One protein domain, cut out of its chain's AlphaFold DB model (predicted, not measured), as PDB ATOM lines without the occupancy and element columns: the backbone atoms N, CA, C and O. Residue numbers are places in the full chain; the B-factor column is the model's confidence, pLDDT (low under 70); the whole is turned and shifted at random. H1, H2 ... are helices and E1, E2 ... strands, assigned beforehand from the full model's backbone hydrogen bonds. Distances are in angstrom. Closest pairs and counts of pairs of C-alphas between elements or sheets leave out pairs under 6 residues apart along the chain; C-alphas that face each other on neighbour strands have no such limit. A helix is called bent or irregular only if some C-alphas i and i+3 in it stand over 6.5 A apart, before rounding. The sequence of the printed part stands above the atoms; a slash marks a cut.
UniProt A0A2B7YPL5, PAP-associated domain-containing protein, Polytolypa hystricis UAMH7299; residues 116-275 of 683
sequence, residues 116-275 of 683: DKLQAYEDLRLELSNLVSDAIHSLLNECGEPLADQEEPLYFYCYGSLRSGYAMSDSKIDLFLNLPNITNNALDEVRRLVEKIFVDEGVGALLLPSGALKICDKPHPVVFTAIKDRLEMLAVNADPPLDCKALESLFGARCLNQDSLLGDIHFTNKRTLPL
ATOM      1  N   ASP A 116      41.642  46.621 -12.136       86.69
ATOM      2  CA  ASP A 116      42.636  45.674 -11.622       86.69
ATOM      3  C   ASP A 116      42.260  45.193 -10.216       86.69
ATOM      4  O   ASP A 116      42.329  44.001  -9.938       86.69
ATOM      5  N   LYS A 117      41.751  46.091  -9.355       87.81
ATOM      6  CA  LYS A 117      41.269  45.714  -8.019       87.81
ATOM      7  C   LYS A 117      40.009  44.846  -8.086       87.81
ATOM      8  O   LYS A 117      39.884  43.904  -7.314       87.81
ATOM      9  N   LEU A 118      39.095  45.114  -9.025       87.75
ATOM     10  CA  LEU A 118      37.946  44.231  -9.260       87.75
ATOM     11  C   LEU A 118      38.367  42.855  -9.770       87.75
ATOM     12  O   LEU A 118      37.813  41.864  -9.314       87.75
ATOM     13  N   GLN A 119      39.331  42.786 -10.690       87.31
ATOM     14  CA  GLN A 119      39.853  41.504 -11.157       87.31
ATOM     15  C   GLN A 119      40.485  40.724 -10.000       87.31
ATOM     16  O   GLN A 119      40.154  39.562  -9.820       87.31
ATOM     17  N   ALA A 120      41.279  41.385  -9.153       91.06
ATOM     18  CA  ALA A 120      41.871  40.753  -7.978       91.06
ATOM     19  C   ALA A 120      40.809  40.204  -6.999       91.06
ATOM     20  O   ALA A 120      40.970  39.114  -6.462       91.06
ATOM     21  N   TYR A 121      39.690  40.911  -6.807       92.06
ATOM     22  CA  TYR A 121      38.556  40.405  -6.024       92.06
ATOM     23  C   TYR A 121      37.864  39.188  -6.662       92.06
ATOM     24  O   TYR A 121      37.400  38.306  -5.939       92.06
ATOM     25  N   GLU A 122      37.773  39.127  -7.994       89.75
ATOM     26  CA  GLU A 122      37.240  37.955  -8.699       89.75
ATOM     27  C   GLU A 122      38.177  36.752  -8.583       89.75
ATOM     28  O   GLU A 122      37.711  35.642  -8.326       89.75
ATOM     29  N   ASP A 123      39.480  36.980  -8.739       90.75
ATOM     30  CA  ASP A 123      40.503  35.945  -8.612       90.75
ATOM     31  C   ASP A 123      40.483  35.361  -7.191       90.75
ATOM     32  O   ASP A 123      40.373  34.145  -7.035       90.75
ATOM     33  N   LEU A 124      40.422  36.225  -6.165       92.88
ATOM     34  CA  LEU A 124      40.244  35.820  -4.768       92.88
ATOM     35  C   LEU A 124      38.962  34.994  -4.572       92.88
ATOM     36  O   LEU A 124      38.985  33.952  -3.926       92.88
ATOM     37  N   ARG A 125      37.820  35.414  -5.134       93.31
ATOM     38  CA  ARG A 125      36.551  34.671  -5.008       93.31
ATOM     39  C   ARG A 125      36.656  33.253  -5.585       93.31
ATOM     40  O   ARG A 125      36.094  32.316  -5.010       93.31
ATOM     41  N   LEU A 126      37.321  33.107  -6.732       90.56
ATOM     42  CA  LEU A 126      37.535  31.814  -7.386       90.56
ATOM     43  C   LEU A 126      38.477  30.928  -6.567       90.56
ATOM     44  O   LEU A 126      38.154  29.766  -6.340       90.56
ATOM     45  N   GLU A 127      39.586  31.486  -6.083       93.00
ATOM     46  CA  GLU A 127      40.536  30.798  -5.207       93.00
ATOM     47  C   GLU A 127      39.851  30.274  -3.940       93.00
ATOM     48  O   GLU A 127      39.869  29.070  -3.687       93.00
ATOM     49  N   LEU A 128      39.137  31.140  -3.214       94.44
ATOM     50  CA  LEU A 128      38.404  30.761  -2.004       94.44
ATOM     51  C   LEU A 128      37.374  29.656  -2.268       94.44
ATOM     52  O   LEU A 128      37.209  28.773  -1.433       94.44
ATOM     53  N   SER A 129      36.683  29.691  -3.414       93.25
ATOM     54  CA  SER A 129      35.705  28.653  -3.778       93.25
ATOM     55  C   SER A 129      36.386  27.300  -4.011       93.25
ATOM     56  O   SER A 129      35.919  26.277  -3.513       93.25
ATOM     57  N   ASN A 130      37.519  27.299  -4.719       92.62
ATOM     58  CA  ASN A 130      38.273  26.083  -5.014       92.62
ATOM     59  C   ASN A 130      38.846  25.433  -3.746       92.62
ATOM     60  O   ASN A 130      38.840  24.211  -3.649       92.62
ATOM     61  N   LEU A 131      39.294  26.232  -2.769       95.19
ATOM     62  CA  LEU A 131      39.860  25.725  -1.513       95.19
ATOM     63  C   LEU A 131      38.873  24.884  -0.690       95.19
ATOM     64  O   LEU A 131      39.287  23.972   0.019       95.19
ATOM     65  N   VAL A 132      37.574  25.193  -0.752       95.69
ATOM     66  CA  VAL A 132      36.582  24.617   0.177       95.69
ATOM     67  C   VAL A 132      35.606  23.644  -0.472       95.69
ATOM     68  O   VAL A 132      34.947  22.906   0.256       95.69
ATOM     69  N   SER A 133      35.493  23.625  -1.805       91.88
ATOM     70  CA  SER A 133      34.468  22.845  -2.518       91.88
ATOM     71  C   SER A 133      34.485  21.362  -2.124       91.88
ATOM     72  O   SER A 133      33.502  20.860  -1.577       91.88
ATOM     73  N   ASP A 134      35.612  20.673  -2.319       92.12
ATOM     74  CA  ASP A 134      35.717  19.230  -2.053       92.12
ATOM     75  C   ASP A 134      35.578  18.902  -0.559       92.12
ATOM     76  O   ASP A 134      34.923  17.928  -0.181       92.12
ATOM     77  N   ALA A 135      36.142  19.752   0.304       95.62
ATOM     78  CA  ALA A 135      36.083  19.576   1.751       95.62
ATOM     79  C   ALA A 135      34.647  19.702   2.288       95.62
ATOM     80  O   ALA A 135      34.235  18.912   3.137       95.62
ATOM     81  N   ILE A 136      33.862  20.648   1.762       95.69
ATOM     82  CA  ILE A 136      32.447  20.801   2.118       95.69
ATOM     83  C   ILE A 136      31.643  19.588   1.645       95.69
ATOM     84  O   ILE A 136      30.824  19.079   2.407       95.69
ATOM     85  N   HIS A 137      31.890  19.090   0.429       93.12
ATOM     86  CA  HIS A 137      31.240  17.868  -0.050       93.12
ATOM     87  C   HIS A 137      31.547  16.663   0.853       93.12
ATOM     88  O   HIS A 137      30.620  15.944   1.226       93.12
ATOM     89  N   SER A 138      32.810  16.462   1.250       94.75
ATOM     90  CA  SER A 138      33.188  15.379   2.172       94.75
ATOM     91  C   SER A 138      32.476  15.507   3.519       94.75
ATOM     92  O   SER A 138      31.834  14.558   3.962       94.75
ATOM     93  N   LEU A 139      32.513  16.697   4.128       96.25
ATOM     94  CA  LEU A 139      31.872  16.955   5.418       96.25
ATOM     95  C   LEU A 139      30.364  16.688   5.367       96.25
ATOM     96  O   LEU A 139      29.818  16.024   6.243       96.25
ATOM     97  N   LEU A 140      29.675  17.186   4.341       94.69
ATOM     98  CA  LEU A 140      28.228  17.014   4.219       94.69
ATOM     99  C   LEU A 140      27.835  15.550   3.973       94.69
ATOM    100  O   LEU A 140      26.823  15.092   4.507       94.69
ATOM    101  N   ASN A 141      28.660  14.791   3.245       93.62
ATOM    102  CA  ASN A 141      28.487  13.344   3.114       93.62
ATOM    103  C   ASN A 141      28.632  12.633   4.471       93.62
ATOM    104  O   ASN A 141      27.816  11.771   4.797       93.62
ATOM    105  N   GLU A 142      29.624  13.013   5.279       95.00
ATOM    106  CA  GLU A 142      29.836  12.472   6.631       95.00
ATOM    107  C   GLU A 142      28.691  12.826   7.591       95.00
ATOM    108  O   GLU A 142      28.285  11.998   8.407       95.00
ATOM    109  N   CYS A 143      28.112  14.024   7.461       93.19
ATOM    110  CA  CYS A 143      26.922  14.436   8.206       93.19
ATOM    111  C   CYS A 143      25.634  13.718   7.756       93.19
ATOM    112  O   CYS A 143      24.597  13.884   8.398       93.19
ATOM    113  N   GLY A 144      25.666  12.935   6.671       93.44
ATOM    114  CA  GLY A 144      24.477  12.302   6.094       93.44
ATOM    115  C   GLY A 144      23.542  13.284   5.380       93.44
ATOM    116  O   GLY A 144      22.370  12.974   5.169       93.44
ATOM    117  N   GLU A 145      24.050  14.456   4.995       92.44
ATOM    118  CA  GLU A 145      23.317  15.524   4.308       92.44
ATOM    119  C   GLU A 145      23.976  15.866   2.956       92.44
ATOM    120  O   GLU A 145      24.353  17.019   2.728       92.44
ATOM    121  N   PRO A 146      24.151  14.887   2.043       88.12
ATOM    122  CA  PRO A 146      24.821  15.120   0.771       88.12
ATOM    123  C   PRO A 146      24.096  16.200  -0.034       88.12
ATOM    124  O   PRO A 146      22.866  16.204  -0.151       88.12
ATOM    125  N   LEU A 147      24.869  17.104  -0.640       83.94
ATOM    126  CA  LEU A 147      24.328  18.000  -1.657       83.94
ATOM    127  C   LEU A 147      23.828  17.143  -2.828       83.94
ATOM    128  O   LEU A 147      24.514  16.216  -3.249       83.94
ATOM    129  N   ALA A 148      22.626  17.439  -3.333       76.25
ATOM    130  CA  ALA A 148      22.093  16.762  -4.515       76.25
ATOM    131  C   ALA A 148      23.091  16.864  -5.677       76.25
ATOM    132  O   ALA A 148      23.744  17.902  -5.785       76.25
ATOM    133  N   ASP A 149      23.167  15.835  -6.533       60.66
ATOM    134  CA  ASP A 149      24.046  15.797  -7.710       60.66
ATOM    135  C   ASP A 149      23.925  17.104  -8.507       60.66
ATOM    136  O   ASP A 149      22.966  17.326  -9.253       60.66
ATOM    137  N   GLN A 150      24.877  18.010  -8.301       58.00
ATOM    138  CA  GLN A 150      24.983  19.244  -9.057       58.00
ATOM    139  C   GLN A 150      26.101  19.041 -10.067       58.00
ATOM    140  O   GLN A 150      27.220  18.687  -9.712       58.00
ATOM    141  N   GLU A 151      25.795  19.282 -11.341       52.78
ATOM    142  CA  GLU A 151      26.797  19.312 -12.415       52.78
ATOM    143  C   GLU A 151      27.817  20.457 -12.224       52.78
ATOM    144  O   GLU A 151      28.817  20.510 -12.938       52.78
ATOM    145  N   GLU A 152      27.573  21.381 -11.286       57.53
ATOM    146  CA  GLU A 152      28.396  22.564 -11.046       57.53
ATOM    147  C   GLU A 152      29.088  22.523  -9.673       57.53
ATOM    148  O   GLU A 152      28.470  22.129  -8.682       57.53
ATOM    149  N   PRO A 153      30.357  22.963  -9.593       66.00
ATOM    150  CA  PRO A 153      31.096  23.021  -8.338       66.00
ATOM    151  C   PRO A 153      30.567  24.127  -7.415       66.00
ATOM    152  O   PRO A 153      29.929  25.096  -7.838       66.00
ATOM    153  N   LEU A 154      30.848  23.979  -6.122       84.44
ATOM    154  CA  LEU A 154      30.364  24.875  -5.084       84.44
ATOM    155  C   LEU A 154      31.092  26.233  -5.146       84.44
ATOM    156  O   LEU A 154      32.307  26.309  -4.984       84.44
ATOM    157  N   TYR A 155      30.342  27.323  -5.343       84.50
ATOM    158  CA  TYR A 155      30.901  28.673  -5.474       84.50
ATOM    159  C   TYR A 155      30.398  29.650  -4.413       84.50
ATOM    160  O   TYR A 155      29.220  29.661  -4.049       84.50
ATOM    161  N   PHE A 156      31.273  30.582  -4.028       91.25
ATOM    162  CA  PHE A 156      30.850  31.820  -3.380       91.25
ATOM    163  C   PHE A 156      30.258  32.794  -4.401       91.25
ATOM    164  O   PHE A 156      30.879  33.120  -5.416       91.25
ATOM    165  N   TYR A 157      29.077  33.324  -4.102       88.00
ATOM    166  CA  TYR A 157      28.372  34.285  -4.941       88.00
ATOM    167  C   TYR A 157      28.601  35.709  -4.443       88.00
ATOM    168  O   TYR A 157      28.254  36.045  -3.313       88.00
ATOM    169  N   CYS A 158      29.135  36.573  -5.306       90.31
ATOM    170  CA  CYS A 158      29.284  37.992  -4.993       90.31
ATOM    171  C   CYS A 158      27.935  38.711  -5.037       90.31
ATOM    172  O   CYS A 158      27.158  38.468  -5.958       90.31
ATOM    173  N   TYR A 159      27.681  39.622  -4.098       91.19
ATOM    174  CA  TYR A 159      26.565  40.572  -4.103       91.19
ATOM    175  C   TYR A 159      27.035  41.959  -3.620       91.19
ATOM    176  O   TYR A 159      28.229  42.250  -3.613       91.19
ATOM    177  N   GLY A 160      26.111  42.874  -3.320       91.81
ATOM    178  CA  GLY A 160      26.449  44.172  -2.748       91.81
ATOM    179  C   GLY A 160      27.092  45.145  -3.739       91.81
ATOM    180  O   GLY A 160      26.731  45.224  -4.920       91.81
ATOM    181  N   SER A 161      28.012  45.971  -3.242       92.00
ATOM    182  CA  SER A 161      28.523  47.126  -3.994       92.00
ATOM    183  C   SER A 161      29.342  46.735  -5.228       92.00
ATOM    184  O   SER A 161      29.195  47.371  -6.273       92.00
ATOM    185  N   LEU A 162      30.135  45.658  -5.138       90.62
ATOM    186  CA  LEU A 162      30.886  45.120  -6.270       90.62
ATOM    187  C   LEU A 162      29.914  44.647  -7.337       90.62
ATOM    188  O   LEU A 162      29.900  45.228  -8.411       90.62
ATOM    189  N   ARG A 163      29.017  43.704  -7.055       88.88
ATOM    190  CA  ARG A 163      28.100  43.195  -8.088       88.88
ATOM    191  C   ARG A 163      27.150  44.253  -8.664       88.88
ATOM    192  O   ARG A 163      26.852  44.211  -9.856       88.88
ATOM    193  N   SER A 164      26.640  45.176  -7.847       90.62
ATOM    194  CA  SER A 164      25.750  46.247  -8.336       90.62
ATOM    195  C   SER A 164      26.483  47.283  -9.198       90.62
ATOM    196  O   SER A 164      25.841  48.062  -9.902       90.62
ATOM    197  N   GLY A 165      27.819  47.290  -9.163       88.56
ATOM    198  CA  GLY A 165      28.692  48.195  -9.905       88.56
ATOM    199  C   GLY A 165      29.091  49.454  -9.136       88.56
ATOM    200  O   GLY A 165      30.003  50.152  -9.569       88.56
ATOM    201  N   TYR A 166      28.460  49.746  -7.996       91.50
ATOM    202  CA  TYR A 166      28.671  50.964  -7.202       91.50
ATOM    203  C   TYR A 166      29.845  50.871  -6.214       91.50
ATOM    204  O   TYR A 166      29.858  51.586  -5.213       91.50
ATOM    205  N   ALA A 167      30.802  49.974  -6.434       90.56
ATOM    206  CA  ALA A 167      31.962  49.824  -5.566       90.56
ATOM    207  C   ALA A 167      32.885  51.052  -5.629       90.56
ATOM    208  O   ALA A 167      33.277  51.505  -6.709       90.56
ATOM    209  N   MET A 168      33.230  51.564  -4.451       88.69
ATOM    210  CA  MET A 168      34.226  52.616  -4.237       88.69
ATOM    211  C   MET A 168      35.598  51.969  -3.998       88.69
ATOM    212  O   MET A 168      35.679  50.762  -3.769       88.69
ATOM    213  N   SER A 169      36.691  52.731  -4.043       84.75
ATOM    214  CA  SER A 169      38.058  52.190  -3.901       84.75
ATOM    215  C   SER A 169      38.324  51.407  -2.604       84.75
ATOM    216  O   SER A 169      39.179  50.516  -2.583       84.75
ATOM    217  N   ASP A 170      37.597  51.728  -1.540       84.75
ATOM    218  CA  ASP A 170      37.657  51.132  -0.201       84.75
ATOM    219  C   ASP A 170      36.585  50.051   0.039       84.75
ATOM    220  O   ASP A 170      36.527  49.453   1.112       84.75
ATOM    221  N   SER A 171      35.727  49.783  -0.952       89.62
ATOM    222  CA  SER A 171      34.649  48.808  -0.806       89.62
ATOM    223  C   SER A 171      35.192  47.383  -0.670       89.62
ATOM    224  O   SER A 171      36.148  46.986  -1.346       89.62
ATOM    225  N   LYS A 172      34.538  46.619   0.205       92.12
ATOM    226  CA  LYS A 172      34.802  45.203   0.478       92.12
ATOM    227  C   LYS A 172      33.987  44.316  -0.453       92.12
ATOM    228  O   LYS A 172      32.942  44.753  -0.938       92.12
ATOM    229  N   ILE A 173      34.436  43.083  -0.670       92.44
ATOM    230  CA  ILE A 173      33.636  42.077  -1.368       92.44
ATOM    231  C   ILE A 173      32.620  41.439  -0.414       92.44
ATOM    232  O   ILE A 173      32.983  40.881   0.616       92.44
ATOM    233  N   ASP A 174      31.342  41.499  -0.777       94.31
ATOM    234  CA  ASP A 174      30.279  40.782  -0.076       94.31
ATOM    235  C   ASP A 174      30.009  39.466  -0.813       94.31
ATOM    236  O   ASP A 174      29.684  39.470  -2.009       94.31
ATOM    237  N   LEU A 175      30.152  38.340  -0.116       94.75
ATOM    238  CA  LEU A 175      29.959  36.995  -0.652       94.75
ATOM    239  C   LEU A 175      28.882  36.245   0.130       94.75
ATOM    240  O   LEU A 175      28.710  36.445   1.332       94.75
ATOM    241  N   PHE A 176      28.184  35.326  -0.527       93.69
ATOM    242  CA  PHE A 176      27.428  34.301   0.180       93.69
ATOM    243  C   PHE A 176      27.655  32.909  -0.395       93.69
ATOM    244  O   PHE A 176      27.917  32.745  -1.586       93.69
ATOM    245  N   LEU A 177      27.506  31.910   0.467       92.69
ATOM    246  CA  LEU A 177      27.444  30.503   0.115       92.69
ATOM    247  C   LEU A 177      26.037  29.981   0.391       92.69
ATOM    248  O   LEU A 177      25.519  30.152   1.499       92.69
ATOM    249  N   ASN A 178      25.418  29.365  -0.616       89.75
ATOM    250  CA  ASN A 178      24.094  28.770  -0.486       89.75
ATOM    251  C   ASN A 178      24.175  27.244  -0.519       89.75
ATOM    252  O   ASN A 178      24.603  26.675  -1.518       89.75
ATOM    253  N   LEU A 179      23.731  26.606   0.561       91.44
ATOM    254  CA  LEU A 179      23.739  25.159   0.769       91.44
ATOM    255  C   LEU A 179      22.308  24.691   1.064       91.44
ATOM    256  O   LEU A 179      21.947  24.456   2.216       91.44
ATOM    257  N   PRO A 180      21.428  24.648   0.054       87.94
ATOM    258  CA  PRO A 180      20.009  24.436   0.284       87.94
ATOM    259  C   PRO A 180      19.734  23.058   0.899       87.94
ATOM    260  O   PRO A 180      20.280  22.053   0.453       87.94
ATOM    261  N   ASN A 181      18.784  23.014   1.836       86.62
ATOM    262  CA  ASN A 181      18.281  21.795   2.492       86.62
ATOM    263  C   ASN A 181      19.208  21.133   3.524       86.62
ATOM    264  O   ASN A 181      18.861  20.048   3.985       86.62
ATOM    265  N   ILE A 182      20.309  21.771   3.930       93.06
ATOM    266  CA  ILE A 182      21.108  21.283   5.065       93.06
ATOM    267  C   ILE A 182      20.581  21.827   6.400       93.06
ATOM    268  O   ILE A 182      19.977  22.908   6.460       93.06
ATOM    269  N   THR A 183      20.813  21.110   7.495       95.50
ATOM    270  CA  THR A 183      20.450  21.545   8.846       95.50
ATOM    271  C   THR A 183      21.346  22.686   9.331       95.50
ATOM    272  O   THR A 183      22.443  22.919   8.825       95.50
ATOM    273  N   ASN A 184      20.890  23.423  10.349       95.56
ATOM    274  CA  ASN A 184      21.704  24.484  10.954       95.56
ATOM    275  C   ASN A 184      22.983  23.929  11.605       95.56
ATOM    276  O   ASN A 184      24.007  24.598  11.570       95.56
ATOM    277  N   ASN A 185      22.940  22.700  12.134       95.94
ATOM    278  CA  ASN A 185      24.114  22.049  12.712       95.94
ATOM    279  C   ASN A 185      25.171  21.768  11.636       95.94
ATOM    280  O   ASN A 185      26.325  22.145  11.812       95.94
ATOM    281  N   ALA A 186      24.771  21.181  10.501       96.31
ATOM    282  CA  ALA A 186      25.669  20.964   9.369       96.31
ATOM    283  C   ALA A 186      26.219  22.290   8.816       96.31
ATOM    284  O   ALA A 186      27.409  22.404   8.525       96.31
ATOM    285  N   LEU A 187      25.382  23.333   8.736       96.50
ATOM    286  CA  LEU A 187      25.806  24.673   8.321       96.50
ATOM    287  C   LEU A 187      26.859  25.275   9.266       96.50
ATOM    288  O   LEU A 187      27.795  25.930   8.806       96.50
ATOM    289  N   ASP A 188      26.725  25.060  10.575       96.69
ATOM    290  CA  ASP A 188      27.696  25.518  11.571       96.69
ATOM    291  C   ASP A 188      29.023  24.752  11.490       96.69
ATOM    292  O   ASP A 188      30.080  25.371  11.634       96.69
ATOM    293  N   GLU A 189      28.994  23.449  11.189       97.00
ATOM    294  CA  GLU A 189      30.215  22.687  10.891       97.00
ATOM    295  C   GLU A 189      30.899  23.192   9.619       97.00
ATOM    296  O   GLU A 189      32.110  23.409   9.615       97.00
ATOM    297  N   VAL A 190      30.133  23.482   8.562       97.75
ATOM    298  CA  VAL A 190      30.679  24.071   7.330       97.75
ATOM    299  C   VAL A 190      31.351  25.416   7.612       97.75
ATOM    300  O   VAL A 190      32.456  25.659   7.134       97.75
ATOM    301  N   ARG A 191      30.732  26.291   8.412       98.06
ATOM    302  CA  ARG A 191      31.321  27.591   8.784       98.06
ATOM    303  C   ARG A 191      32.670  27.430   9.486       98.06
ATOM    304  O   ARG A 191      33.616  28.135   9.136       98.06
ATOM    305  N   ARG A 192      32.758  26.507  10.451       97.38
ATOM    306  CA  ARG A 192      34.001  26.190  11.176       97.38
ATOM    307  C   ARG A 192      35.063  25.601  10.251       97.38
ATOM    308  O   ARG A 192      36.219  26.011  10.313       97.38
ATOM    309  N   LEU A 193      34.668  24.674   9.377       97.94
ATOM    310  CA  LEU A 193      35.556  24.060   8.392       97.94
ATOM    311  C   LEU A 193      36.149  25.113   7.449       97.94
ATOM    312  O   LEU A 193      37.358  25.137   7.247       97.94
ATOM    313  N   VAL A 194      35.314  26.004   6.912       98.31
ATOM    314  CA  VAL A 194      35.745  27.069   5.996       98.31
ATOM    315  C   VAL A 194      36.692  28.051   6.686       98.31
ATOM    316  O   VAL A 194      37.722  28.390   6.111       98.31
ATOM    317  N   GLU A 195      36.385  28.483   7.916       98.00
ATOM    318  CA  GLU A 195      37.292  29.335   8.701       98.00
ATOM    319  C   GLU A 195      38.665  28.672   8.862       98.00
ATOM    320  O   GLU A 195      39.686  29.300   8.584       98.00
ATOM    321  N   LYS A 196      38.682  27.395   9.258       98.00
ATOM    322  CA  LYS A 196      39.915  26.637   9.455       98.00
ATOM    323  C   LYS A 196      40.728  26.517   8.164       98.00
ATOM    324  O   LYS A 196      41.899  26.880   8.173       98.00
ATOM    325  N   ILE A 197      40.112  26.068   7.065       98.19
ATOM    326  CA  ILE A 197      40.793  25.903   5.768       98.19
ATOM    327  C   ILE A 197      41.417  27.225   5.320       98.19
ATOM    328  O   ILE A 197      42.576  27.259   4.927       98.19
ATOM    329  N   PHE A 198      40.683  28.333   5.421       98.06
ATOM    330  CA  PHE A 198      41.219  29.637   5.040       98.06
ATOM    331  C   PHE A 198      42.423  30.049   5.890       98.06
ATOM    332  O   PHE A 198      43.415  30.522   5.336       98.06
ATOM    333  N   VAL A 199      42.377  29.843   7.208       97.38
ATOM    334  CA  VAL A 199      43.510  30.164   8.091       97.38
ATOM    335  C   VAL A 199      44.718  29.263   7.827       97.38
ATOM    336  O   VAL A 199      45.852  29.751   7.860       97.38
ATOM    337  N   ASP A 200      44.497  27.981   7.537       97.25
ATOM    338  CA  ASP A 200      45.558  27.032   7.181       97.25
ATOM    339  C   ASP A 200      46.257  27.446   5.869       97.25
ATOM    340  O   ASP A 200      47.485  27.394   5.782       97.25
ATOM    341  N   GLU A 201      45.500  27.985   4.908       97.38
ATOM    342  CA  GLU A 201      45.986  28.492   3.612       97.38
ATOM    343  C   GLU A 201      46.520  29.939   3.654       97.38
ATOM    344  O   GLU A 201      46.859  30.527   2.628       97.38
ATOM    345  N   GLY A 202      46.630  30.552   4.838       95.75
ATOM    346  CA  GLY A 202      47.219  31.890   4.980       95.75
ATOM    347  C   GLY A 202      46.241  33.063   4.849       95.75
ATOM    348  O   GLY A 202      46.647  34.214   5.026       95.75
ATOM    349  N   VAL A 203      44.958  32.802   4.597       95.81
ATOM    350  CA  VAL A 203      43.908  33.824   4.534       95.81
ATOM    351  C   VAL A 203      43.463  34.173   5.952       95.81
ATOM    352  O   VAL A 203      43.124  33.313   6.763       95.81
ATOM    353  N   GLY A 204      43.422  35.463   6.280       94.94
ATOM    354  CA  GLY A 204      42.909  35.901   7.574       94.94
ATOM    355  C   GLY A 204      41.400  35.745   7.620       94.94
ATOM    356  O   GLY A 204      40.709  36.614   7.097       94.94
ATOM    357  N   ALA A 205      40.898  34.686   8.254       96.31
ATOM    358  CA  ALA A 205      39.472  34.405   8.368       96.31
ATOM    359  C   ALA A 205      39.002  34.435   9.834       96.31
ATOM    360  O   ALA A 205      39.641  33.850  10.702       96.31
ATOM    361  N   LEU A 206      37.902  35.140  10.114       96.12
ATOM    362  CA  LEU A 206      37.337  35.280  11.462       96.12
ATOM    363  C   LEU A 206      35.823  35.053  11.448       96.12
ATOM    364  O   LEU A 206      35.067  35.893  10.946       96.12
ATOM    365  N   LEU A 207      35.379  33.927  12.005       96.50
ATOM    366  CA  LEU A 207      33.971  33.574  12.148       96.50
ATOM    367  C   LEU A 207      33.367  34.332  13.331       96.50
ATOM    368  O   LEU A 207      33.788  34.192  14.482       96.50
ATOM    369  N   LEU A 208      32.353  35.138  13.040       94.94
ATOM    370  CA  LEU A 208      31.657  35.943  14.033       94.94
ATOM    371  C   LEU A 208      30.517  35.153  14.688       94.94
ATOM    372  O   LEU A 208      29.941  34.263  14.059       94.94
ATOM    373  N   PRO A 209      30.074  35.555  15.895       92.25
ATOM    374  CA  PRO A 209      28.889  34.979  16.539       92.25
ATOM    375  C   PRO A 209      27.602  35.075  15.704       92.25
ATOM    376  O   PRO A 209      26.667  34.312  15.916       92.25
ATOM    377  N   SER A 210      27.540  36.001  14.742       92.31
ATOM    378  CA  SER A 210      26.427  36.121  13.794       92.31
ATOM    379  C   SER A 210      26.388  35.012  12.733       92.31
ATOM    380  O   SER A 210      25.429  34.948  11.965       92.31
ATOM    381  N   GLY A 211      27.428  34.176  12.640       93.81
ATOM    382  CA  GLY A 211      27.601  33.168  11.592       93.81
ATOM    383  C   GLY A 211      28.152  33.719  10.270       93.81
ATOM    384  O   GLY A 211      28.215  32.981   9.285       93.81
ATOM    385  N   ALA A 212      28.528  35.002  10.228       95.25
ATOM    386  CA  ALA A 212      29.259  35.602   9.113       95.25
ATOM    387  C   ALA A 212      30.773  35.436   9.306       95.25
ATOM    388  O   ALA A 212      31.263  35.462  10.434       95.25
ATOM    389  N   LEU A 213      31.510  35.307   8.208       96.94
ATOM    390  CA  LEU A 213      32.959  35.129   8.197       96.94
ATOM    391  C   LEU A 213      33.625  36.356   7.573       96.94
ATOM    392  O   LEU A 213      33.353  36.682   6.419       96.94
ATOM    393  N   LYS A 214      34.502  37.030   8.317       95.94
ATOM    394  CA  LYS A 214      35.334  38.108   7.762       95.94
ATOM    395  C   LYS A 214      36.589  37.528   7.146       95.94
ATOM    396  O   LYS A 214      37.186  36.649   7.758       95.94
ATOM    397  N   ILE A 215      37.006  38.051   5.997       95.88
ATOM    398  CA  ILE A 215      38.203  37.598   5.284       95.88
ATOM    399  C   ILE A 215      39.146  38.752   4.920       95.88
ATOM    400  O   ILE A 215      38.716  39.887   4.689       95.88
ATOM    401  N   CYS A 216      40.441  38.444   4.876       94.88
ATOM    402  CA  CYS A 216      41.522  39.313   4.422       94.88
ATOM    403  C   CYS A 216      42.576  38.459   3.704       94.88
ATOM    404  O   CYS A 216      43.116  37.536   4.314       94.88
ATOM    405  N   ASP A 217      42.871  38.765   2.439       94.44
ATOM    406  CA  ASP A 217      43.864  38.033   1.626       94.44
ATOM    407  C   ASP A 217      45.295  38.156   2.179       94.44
ATOM    408  O   ASP A 217      46.096  37.232   2.090       94.44
ATOM    409  N   LYS A 218      45.615  39.310   2.768       92.12
ATOM    410  CA  LYS A 218      46.927  39.654   3.323       92.12
ATOM    411  C   LYS A 218      46.745  40.170   4.745       92.12
ATOM    412  O   LYS A 218      46.790  41.389   4.969       92.12
ATOM    413  N   PRO A 219      46.479  39.282   5.715       92.00
ATOM    414  CA  PRO A 219      46.233  39.696   7.084       92.00
ATOM    415  C   PRO A 219      47.510  40.232   7.731       92.00
ATOM    416  O   PRO A 219      48.613  39.731   7.518       92.00
ATOM    417  N   HIS A 220      47.359  41.248   8.579       91.38
ATOM    418  CA  HIS A 220      48.476  41.734   9.382       91.38
ATOM    419  C   HIS A 220      48.962  40.615  10.326       91.38
ATOM    420  O   HIS A 220      48.117  40.014  10.997       91.38
ATOM    421  N   PRO A 221      50.282  40.373  10.481       92.31
ATOM    422  CA  PRO A 221      50.803  39.233  11.243       92.31
ATOM    423  C   PRO A 221      50.221  39.103  12.654       92.31
ATOM    424  O   PRO A 221      49.789  38.031  13.045       92.31
ATOM    425  N   VAL A 222      50.106  40.219  13.383       90.88
ATOM    426  CA  VAL A 222      49.506  40.248  14.734       90.88
ATOM    427  C   VAL A 222      48.048  39.774  14.746       90.88
ATOM    428  O   VAL A 222      47.655  39.043  15.648       90.88
ATOM    429  N   VAL A 223      47.241  40.180  13.758       90.62
ATOM    430  CA  VAL A 223      45.840  39.734  13.647       90.62
ATOM    431  C   VAL A 223      45.811  38.245  13.339       90.62
ATOM    432  O   VAL A 223      45.046  37.503  13.940       90.62
ATOM    433  N   PHE A 224      46.660  37.815  12.407       93.69
ATOM    434  CA  PHE A 224      46.694  36.442  11.936       93.69
ATOM    435  C   PHE A 224      47.126  35.460  13.030       93.69
ATOM    436  O   PHE A 224      46.471  34.439  13.218       93.69
ATOM    437  N   THR A 225      48.157  35.798  13.812       94.75
ATOM    438  CA  THR A 225      48.558  35.026  14.999       94.75
ATOM    439  C   THR A 225      47.415  34.934  16.002       94.75
ATOM    440  O   THR A 225      47.076  33.842  16.430       94.75
ATOM    441  N   ALA A 226      46.743  36.047  16.305       94.12
ATOM    442  CA  ALA A 226      45.643  36.041  17.265       94.12
ATOM    443  C   ALA A 226      44.437  35.189  16.805       94.12
ATOM    444  O   ALA A 226      43.758  34.577  17.628       94.12
ATOM    445  N   ILE A 227      44.176  35.123  15.493       94.62
ATOM    446  CA  ILE A 227      43.175  34.212  14.911       94.62
ATOM    447  C   ILE A 227      43.604  32.751  15.091       94.62
ATOM    448  O   ILE A 227      42.785  31.934  15.507       94.62
ATOM    449  N   LYS A 228      44.873  32.426  14.809       95.38
ATOM    450  CA  LYS A 228      45.418  31.072  14.993       95.38
ATOM    451  C   LYS A 228      45.344  30.624  16.446       95.38
ATOM    452  O   LYS A 228      44.753  29.583  16.710       95.38
ATOM    453  N   ASP A 229      45.814  31.454  17.374       94.75
ATOM    454  CA  ASP A 229      45.753  31.181  18.812       94.75
ATOM    455  C   ASP A 229      44.307  30.908  19.257       94.75
ATOM    456  O   ASP A 229      44.046  29.989  20.033       94.75
ATOM    457  N   ARG A 230      43.331  31.666  18.729       94.81
ATOM    458  CA  ARG A 230      41.908  31.413  18.998       94.81
ATOM    459  C   ARG A 230      41.471  30.036  18.501       94.81
ATOM    460  O   ARG A 230      40.801  29.328  19.249       94.81
ATOM    461  N   LEU A 231      41.796  29.668  17.264       94.69
ATOM    462  CA  LEU A 231      41.416  28.362  16.714       94.69
ATOM    463  C   LEU A 231      42.073  27.207  17.484       94.69
ATOM    464  O   LEU A 231      41.407  26.212  17.763       94.69
ATOM    465  N   GLU A 232      43.335  27.361  17.887       94.69
ATOM    466  CA  GLU A 232      44.059  26.380  18.702       94.69
ATOM    467  C   GLU A 232      43.421  26.197  20.086       94.69
ATOM    468  O   GLU A 232      43.201  25.062  20.510       94.69
ATOM    469  N   MET A 233      43.060  27.290  20.770       93.88
ATOM    470  CA  MET A 233      42.389  27.213  22.075       93.88
ATOM    471  C   MET A 233      40.999  26.581  21.971       93.88
ATOM    472  O   MET A 233      40.655  25.712  22.773       93.88
ATOM    473  N   LEU A 234      40.218  26.941  20.948       91.19
ATOM    474  CA  LEU A 234      38.902  26.342  20.719       91.19
ATOM    475  C   LEU A 234      38.996  24.837  20.424       91.19
ATOM    476  O   LEU A 234      38.156  24.077  20.901       91.19
ATOM    477  N   ALA A 235      40.031  24.389  19.706       91.75
ATOM    478  CA  ALA A 235      40.246  22.970  19.415       91.75
ATOM    479  C   ALA A 235      40.495  22.121  20.678       91.75
ATOM    480  O   ALA A 235      40.202  20.925  20.679       91.75
ATOM    481  N   VAL A 236      40.996  22.728  21.759       94.94
ATOM    482  CA  VAL A 236      41.212  22.070  23.061       94.94
ATOM    483  C   VAL A 236      40.149  22.426  24.107       94.94
ATOM    484  O   VAL A 236      40.322  22.114  25.285       94.94
ATOM    485  N   ASN A 237      39.031  23.035  23.694       92.62
ATOM    486  CA  ASN A 237      37.956  23.513  24.573       92.62
ATOM    487  C   ASN A 237      38.439  24.490  25.666       92.62
ATOM    488  O   ASN A 237      37.944  24.459  26.794       92.62
ATOM    489  N   ALA A 238      39.415  25.341  25.341       93.12
ATOM    490  CA  ALA A 238      39.917  26.399  26.210       93.12
ATOM    491  C   ALA A 238      39.434  27.783  25.751       93.12
ATOM    492  O   ALA A 238      39.131  28.002  24.574       93.12
ATOM    493  N   ASP A 239      39.401  28.732  26.688       88.75
ATOM    494  CA  ASP A 239      39.044  30.115  26.386       88.75
ATOM    495  C   ASP A 239      40.182  30.813  25.618       88.75
ATOM    496  O   ASP A 239      41.335  30.794  26.066       88.75
ATOM    497  N   PRO A 240      39.892  31.449  24.468       88.62
ATOM    498  CA  PRO A 240      40.904  32.166  23.709       88.62
ATOM    499  C   PRO A 240      41.362  33.438  24.449       88.62
ATOM    500  O   PRO A 240      40.556  34.080  25.127       88.62
ATOM    501  N   PRO A 241      42.626  33.875  24.278       85.38
ATOM    502  CA  PRO A 241      43.160  35.057  24.968       85.38
ATOM    503  C   PRO A 241      42.429  36.358  24.615       85.38
ATOM    504  O   PRO A 241      42.358  37.285  25.420       85.38
ATOM    505  N   LEU A 242      41.916  36.434  23.387       88.12
ATOM    506  CA  LEU A 242      41.116  37.540  22.882       88.12
ATOM    507  C   LEU A 242      39.734  37.015  22.512       88.12
ATOM    508  O   LEU A 242      39.605  36.040  21.768       88.12
ATOM    509  N   ASP A 243      38.700  37.700  22.995       87.62
ATOM    510  CA  ASP A 243      37.334  37.406  22.584       87.62
ATOM    511  C   ASP A 243      37.086  37.809  21.114       87.62
ATOM    512  O   ASP A 243      37.840  38.573  20.495       87.62
ATOM    513  N   CYS A 244      35.996  37.299  20.531       86.94
ATOM    514  CA  CYS A 244      35.655  37.581  19.134       86.94
ATOM    515  C   CYS A 244      35.457  39.079  18.849       86.94
ATOM    516  O   CYS A 244      35.701  39.513  17.727       86.94
ATOM    517  N   LYS A 245      35.024  39.881  19.829       88.44
ATOM    518  CA  LYS A 245      34.756  41.314  19.642       88.44
ATOM    519  C   LYS A 245      36.059  42.111  19.585       88.44
ATOM    520  O   LYS A 245      36.209  42.996  18.741       88.44
ATOM    521  N   ALA A 246      37.011  41.782  20.452       90.56
ATOM    522  CA  ALA A 246      38.356  42.326  20.450       90.56
ATOM    523  C   ALA A 246      39.082  41.956  19.150       90.56
ATOM    524  O   ALA A 246      39.675  42.831  18.517       90.56
ATOM    525  N   LEU A 247      38.960  40.701  18.703       90.38
ATOM    526  CA  LEU A 247      39.497  40.258  17.414       90.38
ATOM    527  C   LEU A 247      38.838  40.965  16.233       90.38
ATOM    528  O   LEU A 247      39.550  41.406  15.338       90.38
ATOM    529  N   GLU A 248      37.515  41.135  16.224       90.25
ATOM    530  CA  GLU A 248      36.822  41.853  15.148       90.25
ATOM    531  C   GLU A 248      37.298  43.311  15.052       90.25
ATOM    532  O   GLU A 248      37.547  43.818  13.954       90.25
ATOM    533  N   SER A 249      37.465  43.974  16.199       87.88
ATOM    534  CA  SER A 249      38.011  45.331  16.278       87.88
ATOM    535  C   SER A 249      39.451  45.388  15.761       87.88
ATOM    536  O   SER A 249      39.788  46.235  14.931       87.88
ATOM    537  N   LEU A 250      40.293  44.439  16.183       86.19
ATOM    538  CA  LEU A 250      41.686  44.340  15.754       86.19
ATOM    539  C   LEU A 250      41.798  44.069  14.246       86.19
ATOM    540  O   LEU A 250      42.595  44.717  13.567       86.19
ATOM    541  N   PHE A 251      40.965  43.168  13.719       85.38
ATOM    542  CA  PHE A 251      40.849  42.861  12.294       85.38
ATOM    543  C   PHE A 251      40.496  44.118  11.501       85.38
ATOM    544  O   PHE A 251      41.164  44.454  10.527       85.38
ATOM    545  N   GLY A 252      39.490  44.867  11.964       78.81
ATOM    546  CA  GLY A 252      39.092  46.136  11.364       78.81
ATOM    547  C   GLY A 252      40.204  47.185  11.388       78.81
ATOM    548  O   GLY A 252      40.418  47.845  10.384       78.81
ATOM    549  N   ALA A 253      40.936  47.328  12.492       77.62
ATOM    550  CA  ALA A 253      41.961  48.362  12.633       77.62
ATOM    551  C   ALA A 253      43.263  48.061  11.871       77.62
ATOM    552  O   ALA A 253      43.956  48.984  11.449       77.62
ATOM    553  N   ARG A 254      43.637  46.782  11.735       75.44
ATOM    554  CA  ARG A 254      44.969  46.367  11.258       75.44
ATOM    555  C   ARG A 254      44.979  45.744   9.867       75.44
ATOM    556  O   ARG A 254      46.044  45.691   9.264       75.44
ATOM    557  N   CYS A 255      43.833  45.310   9.344       69.19
ATOM    558  CA  CYS A 255      43.725  44.833   7.962       69.19
ATOM    559  C   CYS A 255      43.429  45.970   6.959       69.19
ATOM    560  O   CYS A 255      43.302  45.712   5.766       69.19
ATOM    561  N   LEU A 256      43.350  47.230   7.413       65.19
ATOM    562  CA  LEU A 256      43.211  48.424   6.566       65.19
ATOM    563  C   LEU A 256      44.554  48.831   5.932       65.19
ATOM    564  O   LEU A 256      45.044  49.938   6.138       65.19
ATOM    565  N   ASN A 257      45.147  47.940   5.142       63.97
ATOM    566  CA  ASN A 257      46.200  48.313   4.197       63.97
ATOM    567  C   ASN A 257      45.563  48.530   2.815       63.97
ATOM    568  O   ASN A 257      44.645  47.806   2.440       63.97
ATOM    569  N   GLN A 258      46.041  49.511   2.038       60.59
ATOM    570  CA  GLN A 258      45.451  49.832   0.721       60.59
ATOM    571  C   GLN A 258      45.513  48.663  -0.284       60.59
ATOM    572  O   GLN A 258      44.666  48.594  -1.180       60.59
ATOM    573  N   ASP A 259      46.460  47.741  -0.089       79.50
ATOM    574  CA  ASP A 259      46.727  46.593  -0.968       79.50
ATOM    575  C   ASP A 259      46.043  45.286  -0.539       79.50
ATOM    576  O   ASP A 259      46.157  44.283  -1.254       79.50
ATOM    577  N   SER A 260      45.375  45.274   0.620       88.56
ATOM    578  CA  SER A 260      44.629  44.109   1.102       88.56
ATOM    579  C   SER A 260      43.206  44.112   0.537       88.56
ATOM    580  O   SER A 260      42.535  45.147   0.449       88.56
ATOM    581  N   LEU A 261      42.734  42.931   0.163       92.44
ATOM    582  CA  LEU A 261      41.371  42.637  -0.240       92.44
ATOM    583  C   LEU A 261      40.592  42.157   0.981       92.44
ATOM    584  O   LEU A 261      40.931  41.154   1.608       92.44
ATOM    585  N   LEU A 262      39.535  42.890   1.313       93.50
ATOM    586  CA  LEU A 262      38.680  42.607   2.461       93.50
ATOM    587  C   LEU A 262      37.328  42.100   1.985       93.50
ATOM    588  O   LEU A 262      36.788  42.611   1.000       93.50
ATOM    589  N   GLY A 263      36.746  41.165   2.727       93.94
ATOM    590  CA  GLY A 263      35.418  40.657   2.419       93.94
ATOM    591  C   GLY A 263      34.652  40.147   3.625       93.94
ATOM    592  O   GLY A 263      35.228  39.861   4.675       93.94
ATOM    593  N   ASP A 264      33.345  40.034   3.438       95.50
ATOM    594  CA  ASP A 264      32.409  39.443   4.383       95.50
ATOM    595  C   ASP A 264      31.668  38.301   3.659       95.50
ATOM    596  O   ASP A 264      31.140  38.485   2.560       95.50
ATOM    597  N   ILE A 265      31.661  37.101   4.248       96.88
ATOM    598  CA  ILE A 265      31.005  35.907   3.704       96.88
ATOM    599  C   ILE A 265      29.830  35.509   4.591       96.88
ATOM    600  O   ILE A 265      29.975  35.283   5.794       96.88
ATOM    601  N   HIS A 266      28.661  35.364   3.978       96.31
ATOM    602  CA  HIS A 266      27.444  34.893   4.626       96.31
ATOM    603  C   HIS A 266      27.088  33.475   4.176       96.31
ATOM    604  O   HIS A 266      27.279  33.104   3.024       96.31
ATOM    605  N   PHE A 267      26.512  32.682   5.071       95.19
ATOM    606  CA  PHE A 267      26.129  31.300   4.783       95.19
ATOM    607  C   PHE A 267      24.626  31.137   4.963       95.19
ATOM    608  O   PHE A 267      24.076  31.581   5.975       95.19
ATOM    609  N   THR A 268      23.970  30.489   4.004       91.62
ATOM    610  CA  THR A 268      22.529  30.227   4.024       91.62
ATOM    611  C   THR A 268      22.241  28.793   3.599       91.62
ATOM    612  O   THR A 268      22.883  28.269   2.697       91.62
ATOM    613  N   ASN A 269      21.252  28.177   4.240       90.94
ATOM    614  CA  ASN A 269      20.698  26.869   3.882       90.94
ATOM    615  C   ASN A 269      19.291  26.958   3.263       90.94
ATOM    616  O   ASN A 269      18.582  25.957   3.115       90.94
ATOM    617  N   LYS A 270      18.859  28.173   2.912       87.50
ATOM    618  CA  LYS A 270      17.547  28.435   2.318       87.50
ATOM    619  C   LYS A 270      17.492  27.966   0.863       87.50
ATOM    620  O   LYS A 270      18.461  28.043   0.116       87.50
ATOM    621  N   ARG A 271      16.311  27.524   0.424       82.38
ATOM    622  CA  ARG A 271      16.073  27.121  -0.979       82.38
ATOM    623  C   ARG A 271      16.137  28.290  -1.960       82.38
ATOM    624  O   ARG A 271      16.423  28.095  -3.136       82.38
ATOM    625  N   THR A 272      15.833  29.488  -1.482       83.75
ATOM    626  CA  THR A 272      15.797  30.721  -2.265       83.75
ATOM    627  C   THR A 272      17.053  31.548  -2.036       83.75
ATOM    628  O   THR A 272      17.727  31.418  -1.013       83.75
ATOM    629  N   LEU A 273      17.343  32.446  -2.976       85.38
ATOM    630  CA  LEU A 273      18.414  33.422  -2.807       85.38
ATOM    631  C   LEU A 273      18.077  34.429  -1.699       85.38
ATOM    632  O   LEU A 273      16.904  34.773  -1.532       85.38
ATOM    633  N   PRO A 274      19.084  34.949  -0.976       88.50
ATOM    634  CA  PRO A 274      18.884  36.049  -0.038       88.50
ATOM    635  C   PRO A 274      18.271  37.278  -0.722       88.50
ATOM    636  O   PRO A 274      18.640  37.606  -1.846       88.50
ATOM    637  N   LEU A 275      17.412  38.036  -0.030       90.94
ATOM    638  CA  LEU A 275      16.829  39.278  -0.575       90.94
ATOM    639  C   LEU A 275      17.888  40.293  -1.040       90.94
ATOM    640  O   LEU A 275      17.696  40.984  -2.042       90.94
TER     641      LEU A 275
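Overview. This is residues 116 to 275 of the 683 residues of the protein "PAP-associated domain-containing protein" of Polytolypa hystricis UAMH7299 (UniProt A0A2B7YPL5). A twisted sheet of five strands forms the core, with H3 and the first arm of the long bent helix H1 over one face and H5 over the E4 and E3 part of the other. The helical hairpin of H4 and H5 wraps round the E3 edge, the small helix H2 lies near the E1 edge, and the second arm, H1b, runs past the sheet beside H3. The 160 printed residues include five named helices and five named strands, in the order H1 E1 H2 E2 H3 E3 E4 H4 H5 E5; the class is mixed, helices and strands. The mixed sheet has the order E1 E2 E5 E4 E3. The whole is compact, with a radius of gyration of the C-alphas of 15.7 A and spans of 44 by 41 by 25 A.

Arrangement. E2, residues 173 to 178, and E5, residues 262 to 268, are parallel inner strands, with N 175 and O 264 2.9 A apart, within hydrogen-bond range. Edge strand E1, residues 157 to 159, is antiparallel to E2, with N 159 and O 174 at 2.9 A. E4, residues 213 to 216, is antiparallel to E5, with N 265 and O 213 at 2.8 A. Edge strand E3, residues 204 to 207, makes a hairpin with E4, with N 206 and O 214 at 2.9 A. H3, residues 184 to 200, runs along the strands over E4 and E3, at a height over the sheet of 7.9 A. E2, H3 and E3 form a split strand-helix-strand unit, two strands running the same way with E5 and E4 between them, and its crossover is right-handed. H1, residues 116 to 142, was assigned as one helix by its hydrogen bonds but is bent, with C-alphas 131 and 134 7.7 A apart; its arms are H1a, residues 116 to 131, and H1b, residues 134 to 142. H1a lies over E2 on the same face as H3, at a height of 8.9 A. H1b is not on the sheet but touches H3, where the C-alphas of Ile 136 and Val 190 are closest at 6.4 A. H5, residues 244 to 254, lies over E4 and E3 on the opposite face from H3, at a height of 10.1 A. H4, residues 221 to 235, only grazes the sheet and touches H5 at a shallow tilt of 19 degrees, opposite ways; their closest C-alphas, of Val 223 and Phe 251, are 6.0 A apart. H2, residues 160 to 164, also only grazes the sheet. In each helix or arm every O i to N i+4 pair is within hydrogen-bond range.

Along the chain. H1a begins at C-alpha 116 (42.636, 45.674, -11.622) and is 22.5 A long; H3 is 24.3 A and H4 21.0 A. E5, 20.4 A, ends at C-alpha 268 (22.529, 30.227, 4.024).

Size, cuts and confidence. The C-alphas of Gly 165 and Val 236 are the two farthest apart, at 43.9 A. The printed part has no cut, and the link from H1 to E1, 14 residues, is long. Residues 149 to 153 and 255 to 258 have pLDDT under 70.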